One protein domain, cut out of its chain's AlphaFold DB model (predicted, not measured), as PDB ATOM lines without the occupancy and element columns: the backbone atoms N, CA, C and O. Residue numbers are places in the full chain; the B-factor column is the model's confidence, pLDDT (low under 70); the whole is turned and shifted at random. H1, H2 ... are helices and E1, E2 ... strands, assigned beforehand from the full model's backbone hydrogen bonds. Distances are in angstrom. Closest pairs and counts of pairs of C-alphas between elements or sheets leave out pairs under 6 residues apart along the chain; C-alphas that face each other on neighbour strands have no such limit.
ATOM      1  N   GLU A 138     153.731 -88.566  70.176       97.25
ATOM      2  CA  GLU A 138     152.791 -88.780  71.269       97.25
ATOM      3  C   GLU A 138     151.857 -87.584  71.472       97.25
ATOM      4  O   GLU A 138     150.643 -87.768  71.544       97.25
ATOM      5  N   GLU A 139     152.385 -86.357  71.486       97.31
ATOM      6  CA  GLU A 139     151.583 -85.130  71.615       97.31
ATOM      7  C   GLU A 139     150.620 -84.944  70.440       97.31
ATOM      8  O   GLU A 139     149.467 -84.544  70.623       97.31
ATOM      9  N   LYS A 140     151.065 -85.265  69.219       97.81
ATOM     10  CA  LYS A 140     150.210 -85.217  68.026       97.81
ATOM     11  C   LYS A 140     149.058 -86.207  68.136       97.81
ATOM     12  O   LYS A 140     147.912 -85.851  67.854       97.81
ATOM     13  N   VAL A 141     149.350 -87.437  68.557       97.06
ATOM     14  CA  VAL A 141     148.331 -88.478  68.742       97.06
ATOM     15  C   VAL A 141     147.352 -88.076  69.837       97.06
ATOM     16  O   VAL A 141     146.145 -88.166  69.623       97.06
ATOM     17  N   ASP A 142     147.848 -87.578  70.967       95.81
ATOM     18  CA  ASP A 142     147.017 -87.104  72.073       95.81
ATOM     19  C   ASP A 142     146.070 -85.984  71.622       95.81
ATOM     20  O   ASP A 142     144.872 -86.021  71.906       95.81
ATOM     21  N   ALA A 143     146.571 -85.037  70.825       95.56
ATOM     22  CA  ALA A 143     145.767 -83.960  70.269       95.56
ATOM     23  C   ALA A 143     144.638 -84.476  69.370       95.56
ATOM     24  O   ALA A 143     143.504 -84.019  69.511       95.56
ATOM     25  N   VAL A 144     144.912 -85.432  68.476       94.69
ATOM     26  CA  VAL A 144     143.874 -86.036  67.626       94.69
ATOM     27  C   VAL A 144     142.868 -86.811  68.477       94.69
ATOM     28  O   VAL A 144     141.664 -86.573  68.379       94.69
ATOM     29  N   CYS A 145     143.339 -87.685  69.362       92.38
ATOM     30  CA  CYS A 145     142.475 -88.526  70.182       92.38
ATOM     31  C   CYS A 145     141.575 -87.701  71.109       92.38
ATOM     32  O   CYS A 145     140.366 -87.922  71.136       92.38
ATOM     33  N   LYS A 146     142.110 -86.698  71.805       89.50
ATOM     34  CA  LYS A 146     141.322 -85.888  72.743       89.50
ATOM     35  C   LYS A 146     140.460 -84.838  72.050       89.50
ATOM     36  O   LYS A 146     139.303 -84.668  72.420       89.50
ATOM     37  N   LYS A 147     140.992 -84.121  71.052       89.00
ATOM     38  CA  LYS A 147     140.277 -82.988  70.434       89.00
ATOM     39  C   LYS A 147     139.352 -83.391  69.283       89.00
ATOM     40  O   LYS A 147     138.397 -82.657  69.040       89.00
ATOM     41  N   ILE A 148     139.646 -84.485  68.567       90.06
ATOM     42  CA  ILE A 148     138.869 -84.954  67.399       90.06
ATOM     43  C   ILE A 148     138.030 -86.193  67.714       90.06
ATOM     44  O   ILE A 148     136.924 -86.325  67.198       90.06
ATOM     45  N   TYR A 149     138.531 -87.127  68.528       88.81
ATOM     46  CA  TYR A 149     137.753 -88.325  68.882       88.81
ATOM     47  C   TYR A 149     137.007 -88.174  70.206       88.81
ATOM     48  O   TYR A 149     135.969 -88.806  70.387       88.81
ATOM     49  N   GLY A 150     137.497 -87.321  71.108       86.00
ATOM     50  CA  GLY A 150     136.984 -87.234  72.469       86.00
ATOM     51  C   GLY A 150     137.347 -88.469  73.295       86.00
ATOM     52  O   GLY A 150     136.526 -88.916  74.080       86.00
ATOM     53  N   ALA A 151     138.525 -89.056  73.077       86.75
ATOM     54  CA  ALA A 151     139.063 -90.119  73.924       86.75
ATOM     55  C   ALA A 151     139.626 -89.534  75.230       86.75
ATOM     56  O   ALA A 151     140.166 -88.426  75.219       86.75
ATOM     57  N   ASP A 152     139.564 -90.279  76.333       86.69
ATOM     58  CA  ASP A 152     140.120 -89.827  77.622       86.69
ATOM     59  C   ASP A 152     141.624 -90.060  77.705       86.69
ATOM     60  O   ASP A 152     142.371 -89.256  78.270       86.69
ATOM     61  N   SER A 153     142.072 -91.169  77.122       89.19
ATOM     62  CA  SER A 153     143.461 -91.592  77.148       89.19
ATOM     63  C   SER A 153     143.890 -92.224  75.830       89.19
ATOM     64  O   SER A 153     143.090 -92.678  75.004       89.19
ATOM     65  N   VAL A 154     145.203 -92.240  75.637       93.75
ATOM     66  CA  VAL A 154     145.870 -92.934  74.543       93.75
ATOM     67  C   VAL A 154     146.859 -93.902  75.162       93.75
ATOM     68  O   VAL A 154     147.615 -93.535  76.058       93.75
ATOM     69  N   GLU A 155     146.858 -95.132  74.673       94.75
ATOM     70  CA  GLU A 155     147.773 -96.174  75.118       94.75
ATOM     71  C   GLU A 155     148.635 -96.611  73.942       94.75
ATOM     72  O   GLU A 155     148.125 -96.869  72.855       94.75
ATOM     73  N   PHE A 156     149.942 -96.723  74.145       96.50
ATOM     74  CA  PHE A 156     150.853 -97.227  73.124       96.50
ATOM     75  C   PHE A 156     151.298 -98.638  73.489       96.50
ATOM     76  O   PHE A 156     151.679 -98.906  74.629       96.50
ATOM     77  N   SER A 157     151.282 -99.542  72.511       96.44
ATOM     78  CA  SER A 157     151.894-100.857  72.678       96.44
ATOM     79  C   SER A 157     153.419-100.728  72.843       96.44
ATOM     80  O   SER A 157     154.012 -99.746  72.379       96.44
ATOM     81  N   PRO A 158     154.098-101.736  73.424       97.44
ATOM     82  CA  PRO A 158     155.559-101.750  73.494       97.44
ATOM     83  C   PRO A 158     156.228-101.596  72.118       97.44
ATOM     84  O   PRO A 158     157.189-100.841  71.984       97.44
ATOM     85  N   LEU A 159     155.666-102.240  71.087       96.25
ATOM     86  CA  LEU A 159     156.136-102.134  69.703       96.25
ATOM     87  C   LEU A 159     155.978-100.709  69.156       96.25
ATOM     88  O   LEU A 159     156.878-100.189  68.500       96.25
ATOM     89  N   ALA A 160     154.840-100.065  69.428       96.75
ATOM     90  CA  ALA A 160     154.605 -98.694  69.001       96.75
ATOM     91  C   ALA A 160     155.604 -97.736  69.667       96.75
ATOM     92  O   ALA A 160     156.203 -96.922  68.971       96.75
ATOM     93  N   LEU A 161     155.849 -97.876  70.976       97.25
ATOM     94  CA  LEU A 161     156.828 -97.061  71.710       97.25
ATOM     95  C   LEU A 161     158.261 -97.244  71.197       97.25
ATOM     96  O   LEU A 161     159.009 -96.272  71.097       97.25
ATOM     97  N   GLU A 162     158.659 -98.471  70.856       97.56
ATOM     98  CA  GLU A 162     159.960 -98.731  70.234       97.56
ATOM     99  C   GLU A 162     160.086 -97.988  68.898       97.56
ATOM    100  O   GLU A 162     161.068 -97.284  68.657       97.56
ATOM    101  N   LYS A 163     159.051 -98.063  68.058       97.38
ATOM    102  CA  LYS A 163     159.039 -97.387  66.759       97.38
ATOM    103  C   LYS A 163     158.972 -95.871  66.858       97.38
ATOM    104  O   LYS A 163     159.586 -95.209  66.029       97.38
ATOM    105  N   VAL A 164     158.298 -95.313  67.867       97.25
ATOM    106  CA  VAL A 164     158.360 -93.870  68.142       97.25
ATOM    107  C   VAL A 164     159.813 -93.443  68.329       97.25
ATOM    108  O   VAL A 164     160.263 -92.527  67.649       97.25
ATOM    109  N   LYS A 165     160.585 -94.150  69.166       97.44
ATOM    110  CA  LYS A 165     162.004 -93.827  69.392       97.44
ATOM    111  C   LYS A 165     162.816 -93.882  68.099       97.44
ATOM    112  O   LYS A 165     163.593 -92.969  67.832       97.44
ATOM    113  N   VAL A 166     162.615 -94.927  67.292       97.50
ATOM    114  CA  VAL A 166     163.302 -95.088  66.000       97.50
ATOM    115  C   VAL A 166     162.952 -93.944  65.048       97.50
ATOM    116  O   VAL A 166     163.846 -93.319  64.487       97.50
ATOM    117  N   PHE A 167     161.668 -93.624  64.885       97.19
ATOM    118  CA  PHE A 167     161.232 -92.579  63.961       97.19
ATOM    119  C   PHE A 167     161.644 -91.179  64.412       97.19
ATOM    120  O   PHE A 167     162.041 -90.378  63.569       97.19
ATOM    121  N   THR A 168     161.650 -90.908  65.716       96.56
ATOM    122  CA  THR A 168     162.209 -89.670  66.269       96.56
ATOM    123  C   THR A 168     163.713 -89.574  66.013       96.56
ATOM    124  O   THR A 168     164.189 -88.531  65.574       96.56
ATOM    125  N   ALA A 169     164.471 -90.662  66.187       96.81
ATOM    126  CA  ALA A 169     165.904 -90.678  65.872       96.81
ATOM    127  C   ALA A 169     166.189 -90.469  64.371       96.81
ATOM    128  O   ALA A 169     167.185 -89.845  64.011       96.81
ATOM    129  N   CYS A 170     165.300 -90.942  63.491       95.19
ATOM    130  CA  CYS A 170     165.367 -90.695  62.049       95.19
ATOM    131  C   CYS A 170     164.892 -89.288  61.629       95.19
ATOM    132  O   CYS A 170     164.968 -88.960  60.446       95.19
ATOM    133  N   GLY A 171     164.383 -88.465  62.553       95.19
ATOM    134  CA  GLY A 171     163.826 -87.140  62.255       95.19
ATOM    135  C   GLY A 171     162.447 -87.163  61.581       95.19
ATOM    136  O   GLY A 171     162.017 -86.158  61.014       95.19
ATOM    137  N   TYR A 172     161.758 -88.309  61.610       96.75
ATOM    138  CA  TYR A 172     160.402 -88.475  61.073       96.75
ATOM    139  C   TYR A 172     159.317 -88.077  62.076       96.75
ATOM    140  O   TYR A 172     158.142 -88.032  61.720       96.75
ATOM    141  N   ASP A 173     159.692 -87.736  63.309       95.06
ATOM    142  CA  ASP A 173     158.808 -87.119  64.297       95.06
ATOM    143  C   ASP A 173     158.142 -85.857  63.758       95.06
ATOM    144  O   ASP A 173     157.001 -85.594  64.114       95.06
ATOM    145  N   LYS A 174     158.796 -85.121  62.850       96.12
ATOM    146  CA  LYS A 174     158.269 -83.894  62.230       96.12
ATOM    147  C   LYS A 174     157.171 -84.133  61.200       96.12
ATOM    148  O   LYS A 174     156.512 -83.184  60.779       96.12
ATOM    149  N   PHE A 175     156.945 -85.375  60.788       97.75
ATOM    150  CA  PHE A 175     155.873 -85.679  59.854       97.75
ATOM    151  C   PHE A 175     154.485 -85.514  60.507       97.75
ATOM    152  O   PHE A 175     154.337 -85.676  61.727       97.75
ATOM    153  N   PRO A 176     153.446 -85.164  59.728       97.81
ATOM    154  CA  PRO A 176     152.063 -85.308  60.155       97.81
ATOM    155  C   PRO A 176     151.714 -86.776  60.413       97.81
ATOM    156  O   PRO A 176     152.349 -87.704  59.901       97.81
ATOM    157  N   ILE A 177     150.661 -86.975  61.199       97.62
ATOM    158  CA  ILE A 177     150.162 -88.298  61.563       97.62
ATOM    159  C   ILE A 177     148.847 -88.633  60.853       97.62
ATOM    160  O   ILE A 177     147.977 -87.781  60.678       97.62
ATOM    161  N   CYS A 178     148.691 -89.902  60.488       96.81
ATOM    162  CA  CYS A 178     147.490 -90.490  59.913       96.81
ATOM    163  C   CYS A 178     147.002 -91.616  60.830       96.81
ATOM    164  O   CYS A 178     147.681 -92.629  61.013       96.81
ATOM    165  N   MET A 179     145.822 -91.424  61.418       95.75
ATOM    166  CA  MET A 179     145.215 -92.378  62.342       95.75
ATOM    167  C   MET A 179     144.436 -93.435  61.573       95.75
ATOM    168  O   MET A 179     143.473 -93.139  60.866       95.75
ATOM    169  N   ALA A 180     144.835 -94.682  61.750       94.44
ATOM    170  CA  ALA A 180     144.304 -95.809  61.027       94.44
ATOM    171  C   ALA A 180     143.429 -96.647  61.968       94.44
ATOM    172  O   ALA A 180     143.899 -97.466  62.761       94.44
ATOM    173  N   LYS A 181     142.125 -96.384  61.911       91.56
ATOM    174  CA  LYS A 181     141.114 -96.979  62.788       91.56
ATOM    175  C   LYS A 181     139.837 -97.282  62.012       91.56
ATOM    176  O   LYS A 181     139.678 -96.874  60.865       91.56
ATOM    177  N   THR A 182     138.891 -97.951  62.664       89.56
ATOM    178  CA  THR A 182     137.548 -98.120  62.100       89.56
ATOM    179  C   THR A 182     136.881 -96.766  61.826       89.56
ATOM    180  O   THR A 182     136.909 -95.869  62.671       89.56
ATOM    181  N   HIS A 183     136.262 -96.620  60.655       89.88
ATOM    182  CA  HIS A 183     135.498 -95.429  60.257       89.88
ATOM    183  C   HIS A 183     134.066 -95.430  60.821       89.88
ATOM    184  O   HIS A 183     133.335 -94.455  60.689       89.88
ATOM    185  N   LEU A 184     133.655 -96.534  61.451       87.81
ATOM    186  CA  LEU A 184     132.280 -96.788  61.880       87.81
ATOM    187  C   LEU A 184     131.933 -96.230  63.272       87.81
ATOM    188  O   LEU A 184     130.796 -96.403  63.720       87.81
ATOM    189  N   SER A 185     132.908 -95.637  63.960       87.31
ATOM    190  CA  SER A 185     132.845 -95.152  65.347       87.31
ATOM    191  C   SER A 185     133.908 -94.070  65.568       87.31
ATOM    192  O   SER A 185     134.867 -94.013  64.804       87.31
ATOM    193  N   PHE A 186     133.795 -93.239  66.610       87.19
ATOM    194  CA  PHE A 186     134.901 -92.380  67.074       87.19
ATOM    195  C   PHE A 186     135.972 -93.166  67.845       87.19
ATOM    196  O   PHE A 186     137.152 -92.831  67.764       87.19
ATOM    197  N   SER A 187     135.589 -94.257  68.512       86.69
ATOM    198  CA  SER A 187     136.518 -95.166  69.186       86.69
ATOM    199  C   SER A 187     137.212 -96.117  68.202       86.69
ATOM    200  O   SER A 187     137.081 -96.000  66.978       86.69
ATOM    201  N   THR A 188     137.981 -97.069  68.727       86.50
ATOM    202  CA  THR A 188     138.574 -98.175  67.959       86.50
ATOM    203  C   THR A 188     137.614 -99.357  67.766       86.50
ATOM    204  O   THR A 188     137.954-100.302  67.061       86.50
ATOM    205  N   ASP A 189     136.397 -99.284  68.319       85.12
ATOM    206  CA  ASP A 189     135.375-100.335  68.268       85.12
ATOM    207  C   ASP A 189     134.230 -99.943  67.309       85.12
ATOM    208  O   ASP A 189     133.525 -98.962  67.574       85.12
ATOM    209  N   PRO A 190     134.000-100.690  66.208       86.56
ATOM    210  CA  PRO A 190     132.981-100.368  65.205       86.56
ATOM    211  C   PRO A 190     131.537-100.468  65.715       86.56
ATOM    212  O   PRO A 190     130.632 -99.928  65.066       86.56
ATOM    213  N   THR A 191     131.302-101.164  66.830       84.69
ATOM    214  CA  THR A 191     129.964-101.377  67.401       84.69
ATOM    215  C   THR A 191     129.499-100.193  68.251       84.69
ATOM    216  O   THR A 191     128.297 -99.956  68.375       84.69
ATOM    217  N   LYS A 192     130.434 -99.383  68.767       81.00
ATOM    218  CA  LYS A 192     130.144 -98.184  69.565       81.00
ATOM    219  C   LYS A 192     129.698 -97.026  68.667       81.00
ATOM    220  O   LYS A 192     130.504 -96.222  68.216       81.00
ATOM    221  N   LYS A 193     128.397 -96.960  68.375       74.44
ATOM    222  CA  LYS A 193     127.784 -95.878  67.583       74.44
ATOM    223  C   LYS A 193     127.579 -94.601  68.407       74.44
ATOM    224  O   LYS A 193     127.620 -94.632  69.634       74.44
ATOM    225  N   ASN A 194     127.259 -93.506  67.713       66.81
ATOM    226  CA  ASN A 194     127.073 -92.156  68.265       66.81
ATOM    227  C   ASN A 194     128.380 -91.557  68.809       66.81
ATOM    228  O   ASN A 194     129.453 -91.980  68.398       66.81
ATOM    229  N   VAL A 195     128.296 -90.525  69.655       58.69
ATOM    230  CA  VAL A 195     129.454 -89.928  70.336       58.69
ATOM    231  C   VAL A 195     129.706 -90.740  71.609       58.69
ATOM    232  O   VAL A 195     128.939 -90.577  72.564       58.69
ATOM    233  N   PRO A 196     130.734 -91.610  71.670       53.31
ATOM    234  CA  PRO A 196     131.176 -92.164  72.939       53.31
ATOM    235  C   PRO A 196     131.627 -90.968  73.783       53.31
ATOM    236  O   PRO A 196     132.332 -90.078  73.306       53.31
ATOM    237  N   SER A 197     131.078 -90.847  74.982       48.88
ATOM    238  CA  SER A 197     131.136 -89.628  75.778       48.88
ATOM    239  C   SER A 197     132.562 -89.240  76.192       48.88
ATOM    240  O   SER A 197     133.014 -89.646  77.252       48.88
ATOM    241  N   GLY A 198     133.207 -88.362  75.422       42.41
ATOM    242  CA  GLY A 198     134.349 -87.563  75.894       42.41
ATOM    243  C   GLY A 198     134.470 -86.171  75.255       42.41
ATOM    244  O   GLY A 198     135.208 -85.318  75.742       42.41
ATOM    245  N   TYR A 199     133.618 -85.836  74.280       39.41
ATOM    246  CA  TYR A 199     133.444 -84.449  73.808       39.41
ATOM    247  C   TYR A 199     132.746 -83.515  74.816       39.41
ATOM    248  O   TYR A 199     132.685 -82.303  74.613       39.41
ATOM    249  N   ALA A 200     132.210 -84.059  75.912       39.78
ATOM    250  CA  ALA A 200     131.467 -83.296  76.914       39.78
ATOM    251  C   ALA A 200     132.344 -82.685  78.026       39.78
ATOM    252  O   ALA A 200     131.805 -82.036  78.922       39.78
ATOM    253  N   SER A 201     133.674 -82.842  77.997       37.28
ATOM    254  CA  SER A 201     134.537 -82.347  79.085       37.28
ATOM    255  C   SER A 201     134.931 -80.866  78.981       37.28
ATOM    256  O   SER A 201     135.543 -80.348  79.912       37.28
ATOM    257  N   ARG A 202     134.526 -80.129  77.931       39.25
ATOM    258  CA  ARG A 202     134.779 -78.671  77.843       39.25
ATOM    259  C   ARG A 202     133.543 -77.769  77.830       39.25
ATOM    260  O   ARG A 202     133.689 -76.554  77.838       39.25
ATOM    261  N   MET A 203     132.340 -78.333  77.945       31.86
ATOM    262  CA  MET A 203     131.159 -77.586  78.393       31.86
ATOM    263  C   MET A 203     130.219 -78.486  79.208       31.86
ATOM    264  O   MET A 203     129.182 -78.968  78.765       31.86
ATOM    265  N   VAL A 204     130.621 -78.594  80.470       33.22
ATOM    266  CA  VAL A 204     129.859 -78.914  81.677       33.22
ATOM    267  C   VAL A 204     129.456 -80.369  81.953       33.22
ATOM    268  O   VAL A 204     128.583 -80.961  81.319       33.22
ATOM    269  N   MET A 205     130.039 -80.852  83.055       35.91
ATOM    270  CA  MET A 205     129.740 -82.081  83.784       35.91
ATOM    271  C   MET A 205     128.245 -82.275  84.044       35.91
ATOM    272  O   MET A 205     127.548 -81.373  84.515       35.91
ATOM    273  N   SER A 206     127.748 -83.469  83.720       36.69
ATOM    274  CA  SER A 206     126.337 -83.827  83.830       36.69
ATOM    275  C   SER A 206     126.188 -85.363  83.860       36.69
ATOM    276  O   SER A 206     126.276 -86.042  82.840       36.69
ATOM    277  N   HIS A 207     125.987 -85.857  85.084       33.69
ATOM    278  CA  HIS A 207     125.989 -87.209  85.679       33.69
ATOM    279  C   HIS A 207     124.972 -88.272  85.159       33.69
ATOM    280  O   HIS A 207     124.488 -89.107  85.915       33.69
ATOM    281  N   LEU A 208     124.583 -88.267  83.882       35.06
ATOM    282  CA  LEU A 208     123.905 -89.412  83.227       35.06
ATOM    283  C   LEU A 208     124.534 -89.501  81.849       35.06
ATOM    284  O   LEU A 208     123.926 -89.256  80.809       35.06
ATOM    285  N   MET A 209     125.825 -89.762  81.884       37.31
ATOM    286  CA  MET A 209     126.483 -90.452  80.809       37.31
ATOM    287  C   MET A 209     126.611 -91.875  81.342       37.31
ATOM    288  O   MET A 209     127.055 -92.065  82.471       37.31
ATOM    289  N   HIS A 210     126.224 -92.882  80.559       38.34
ATOM    290  CA  HIS A 210     127.080 -94.060  80.585       38.34
ATOM    291  C   HIS A 210     128.471 -93.481  80.355       38.34
ATOM    292  O   HIS A 210     128.659 -92.835  79.324       38.34
ATOM    293  N   GLU A 211     129.350 -93.553  81.351       44.25
ATOM    294  CA  GLU A 211     130.754 -93.194  81.214       44.25
ATOM    295  C   GLU A 211     131.316 -94.094  80.114       44.25
ATOM    296  O   GLU A 211     131.847 -95.170  80.355       44.25
ATOM    297  N   CYS A 212     131.114 -93.711  78.858       51.75
ATOM    298  CA  CYS A 212     131.803 -94.290  77.730       51.75
ATOM    299  C   CYS A 212     133.121 -93.547  77.629       51.75
ATOM    300  O   CYS A 212     133.402 -92.916  76.610       51.75
ATOM    301  N   SER A 213     133.883 -93.618  78.720       66.12
ATOM    302  CA  SER A 213     135.293 -93.360  78.639       66.12
ATOM    303  C   SER A 213     135.889 -94.407  77.712       66.12
ATOM    304  O   SER A 213     135.519 -95.590  77.738       66.12
ATOM    305  N   PHE A 214     136.733 -93.966  76.794       81.31
ATOM    306  CA  PHE A 214     137.406 -94.894  75.903       81.31
ATOM    307  C   PHE A 214     138.838 -94.459  75.681       81.31
ATOM    308  O   PHE A 214     139.131 -93.289  75.427       81.31
ATOM    309  N   SER A 215     139.723 -95.443  75.769       87.81
ATOM    310  CA  SER A 215     141.106 -95.296  75.371       87.81
ATOM    311  C   SER A 215     141.253 -95.631  73.890       87.81
ATOM    312  O   SER A 215     140.526 -96.458  73.325       87.81
ATOM    313  N   VAL A 216     142.191 -94.955  73.235       91.38
ATOM    314  CA  VAL A 216     142.649 -95.329  71.896       91.38
ATOM    315  C   VAL A 216     143.990 -96.024  72.043       91.38
ATOM    316  O   VAL A 216     144.981 -95.401  72.419       91.38
ATOM    317  N   THR A 217     144.032 -97.314  71.724       93.38
ATOM    318  CA  THR A 217     145.276 -98.085  71.733       93.38
ATOM    319  C   THR A 217     145.967 -97.995  70.375       93.38
ATOM    320  O   THR A 217     145.398 -98.378  69.355       93.38
ATOM    321  N   ILE A 218     147.213 -97.530  70.351       96.56
ATOM    322  CA  ILE A 218     148.108 -97.558  69.194       96.56
ATOM    323  C   ILE A 218     148.904 -98.859  69.239       96.56
ATOM    324  O   ILE A 218     149.778 -99.045  70.086       96.56
ATOM    325  N   ARG A 219     148.600 -99.780  68.324       95.19
ATOM    326  CA  ARG A 219     149.227-101.107  68.287       95.19
ATOM    327  C   ARG A 219     150.560-101.105  67.558       95.19
ATOM    328  O   ARG A 219     151.459-101.838  67.957       95.19
ATOM    329  N   ASP A 220     150.675-100.313  66.499       95.38
ATOM    330  CA  ASP A 220     151.869-100.233  65.663       95.38
ATOM    331  C   ASP A 220     151.937 -98.876  64.941       95.38
ATOM    332  O   ASP A 220     150.920 -98.204  64.766       95.38
ATOM    333  N   ILE A 221     153.133 -98.482  64.504       96.00
ATOM    334  CA  ILE A 221     153.377 -97.272  63.711       96.00
ATOM    335  C   ILE A 221     154.188 -97.651  62.472       96.00
ATOM    336  O   ILE A 221     155.141 -98.431  62.532       96.00
ATOM    337  N   ARG A 222     153.819 -97.098  61.320       95.00
ATOM    338  CA  ARG A 222     154.547 -97.248  60.056       95.00
ATOM    339  C   ARG A 222     154.865 -95.875  59.484       95.00
ATOM    340  O   ARG A 222     154.142 -94.923  59.745       95.00
ATOM    341  N   ALA A 223     155.928 -95.768  58.700       95.56
ATOM    342  CA  ALA A 223     156.307 -94.519  58.053       95.56
ATOM    343  C   ALA A 223     156.129 -94.639  56.539       95.56
ATOM    344  O   ALA A 223     156.720 -95.514  55.908       95.56
ATOM    345  N   SER A 224     155.352 -93.729  55.958       95.56
ATOM    346  CA  SER A 224     155.257 -93.548  54.510       95.56
ATOM    347  C   SER A 224     156.210 -92.429  54.111       95.56
ATOM    348  O   SER A 224     155.783 -91.303  53.874       95.56
ATOM    349  N   VAL A 225     157.515 -92.719  54.079       95.69
ATOM    350  CA  VAL A 225     158.565 -91.688  53.946       95.69
ATOM    351  C   VAL A 225     158.415 -90.865  52.665       95.69
ATOM    352  O   VAL A 225     158.476 -89.644  52.725       95.69
ATOM    353  N   GLY A 226     158.128 -91.505  51.527       95.25
ATOM    354  CA  GLY A 226     157.915 -90.790  50.262       95.25
ATOM    355  C   GLY A 226     156.681 -89.879  50.266       95.25
ATOM    356  O   GLY A 226     156.690 -88.842  49.615       95.25
ATOM    357  N   ALA A 227     155.642 -90.237  51.025       95.75
ATOM    358  CA  ALA A 227     154.435 -89.423  51.176       95.75
ATOM    359  C   ALA A 227     154.524 -88.416  52.339       95.75
ATOM    360  O   ALA A 227     153.652 -87.563  52.474       95.75
ATOM    361  N   GLY A 228     155.555 -88.518  53.185       96.25
ATOM    362  CA  GLY A 228     155.821 -87.591  54.281       96.25
ATOM    363  C   GLY A 228     154.851 -87.685  55.461       96.25
ATOM    364  O   GLY A 228     154.518 -86.651  56.027       96.25
ATOM    365  N   PHE A 229     154.373 -88.876  55.846       97.62
ATOM    366  CA  PHE A 229     153.516 -89.041  57.034       97.62
ATOM    367  C   PHE A 229     153.780 -90.337  57.815       97.62
ATOM    368  O   PHE A 229     154.271 -91.332  57.271       97.62
ATOM    369  N   LEU A 230     153.408 -90.333  59.098       97.50
ATOM    370  CA  LEU A 230     153.379 -91.523  59.953       97.50
ATOM    371  C   LEU A 230     151.965 -92.102  60.012       97.50
ATOM    372  O   LEU A 230     150.988 -91.379  60.174       97.50
ATOM    373  N   TYR A 231     151.854 -93.416  59.903       94.50
ATOM    374  CA  TYR A 231     150.607 -94.168  59.884       94.50
ATOM    375  C   TYR A 231     150.466 -94.975  61.175       94.50
ATOM    376  O   TYR A 231     151.252 -95.892  61.421       94.50
ATOM    377  N   LEU A 232     149.481 -94.632  62.006       96.19
ATOM    378  CA  LEU A 232     149.275 -95.233  63.325       96.19
ATOM    379  C   LEU A 232     148.129 -96.235  63.293       96.19
ATOM    380  O   LEU A 232     146.984 -95.866  63.057       96.19
ATOM    381  N   LEU A 233     148.430 -97.499  63.571       95.19
ATOM    382  CA  LEU A 233     147.477 -98.603  63.538       95.19
ATOM    383  C   LEU A 233     146.768 -98.744  64.889       95.19
ATOM    384  O   LEU A 233     147.361 -99.218  65.857       95.19
ATOM    385  N   CYS A 234     145.484 -98.384  64.952       92.50
ATOM    386  CA  CYS A 234     144.675 -98.456  66.177       92.50
ATOM    387  C   CYS A 234     143.799 -99.719  66.280       92.50
ATOM    388  O   CYS A 234     143.180 -99.981  67.305       92.50
TER     389      CYS A 234
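This is residues 138 to 234 of the 265 residues of an uncharacterized protein of Aphanomyces invadans (UniProt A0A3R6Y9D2). A three-strand sheet, E2 E5 E4, has H2 over it along its edge strand E4, while a strand pair, E1 and E3, continues from it where E3 runs on into E4, with H1 packed on that pair. A long loop reaches away from this body, and its residues 202 to 208 stick out. The printed part has 97 residues, with two named helices and five named strands in the order H1 E1 H2 E2 E3 E4 E5; the three-strand sheet is mixed, the pair parallel, the class mixed, and under half of the residues are in named elements. The whole is only just compact, close to loose, with a radius of gyration of the C-alphas of 14.6 A and spans of 46 by 25 by 24 A.

Start at E5, residues 229 to 233, the inner strand. It forms a hairpin with antiparallel E4, residues 220 to 224, where N 231 and O 222 are 2.7 A apart; on its other side is parallel E2, residues 177 to 180, with N 178 and O 230 at 2.7 A. H2, residues 158 to 169, and H1, residues 138 to 149, are on one face of this sheet, two layers. H2 has a height over the sheet of 8.0 A and runs along E4, at 5 degrees on the local plane; their closest C-alphas, Ala 160 and Asp 220, are 4.6 A apart. Look next at parallel E1, residues 153 to 156, and E3, residues 215 to 218, with N 218 and O 155 at 2.7 A. The closest C-alphas of H1 and E1, Asp 142 and Val 154, are 6.4 A apart. H1 and H2 are only just apart, at 8.2 A. In both helices every O i to N i+4 pair is within hydrogen-bond range.

Find C-alpha 138 at (152.791, -88.780, 71.269), where H1 begins its 15.2 A; H2 covers 17.0 A. E4 measures 13.4 A and E5 13.0 A, ending at C-alpha 233, (147.477, -98.603, 63.538).

The C-alphas farthest apart, His 207 and Gly 226, are 47.8 A apart. The printed part has no cut. The link from E2 to E3, 34 residues, is long; within it residues 194 to 213 have pLDDT under 70.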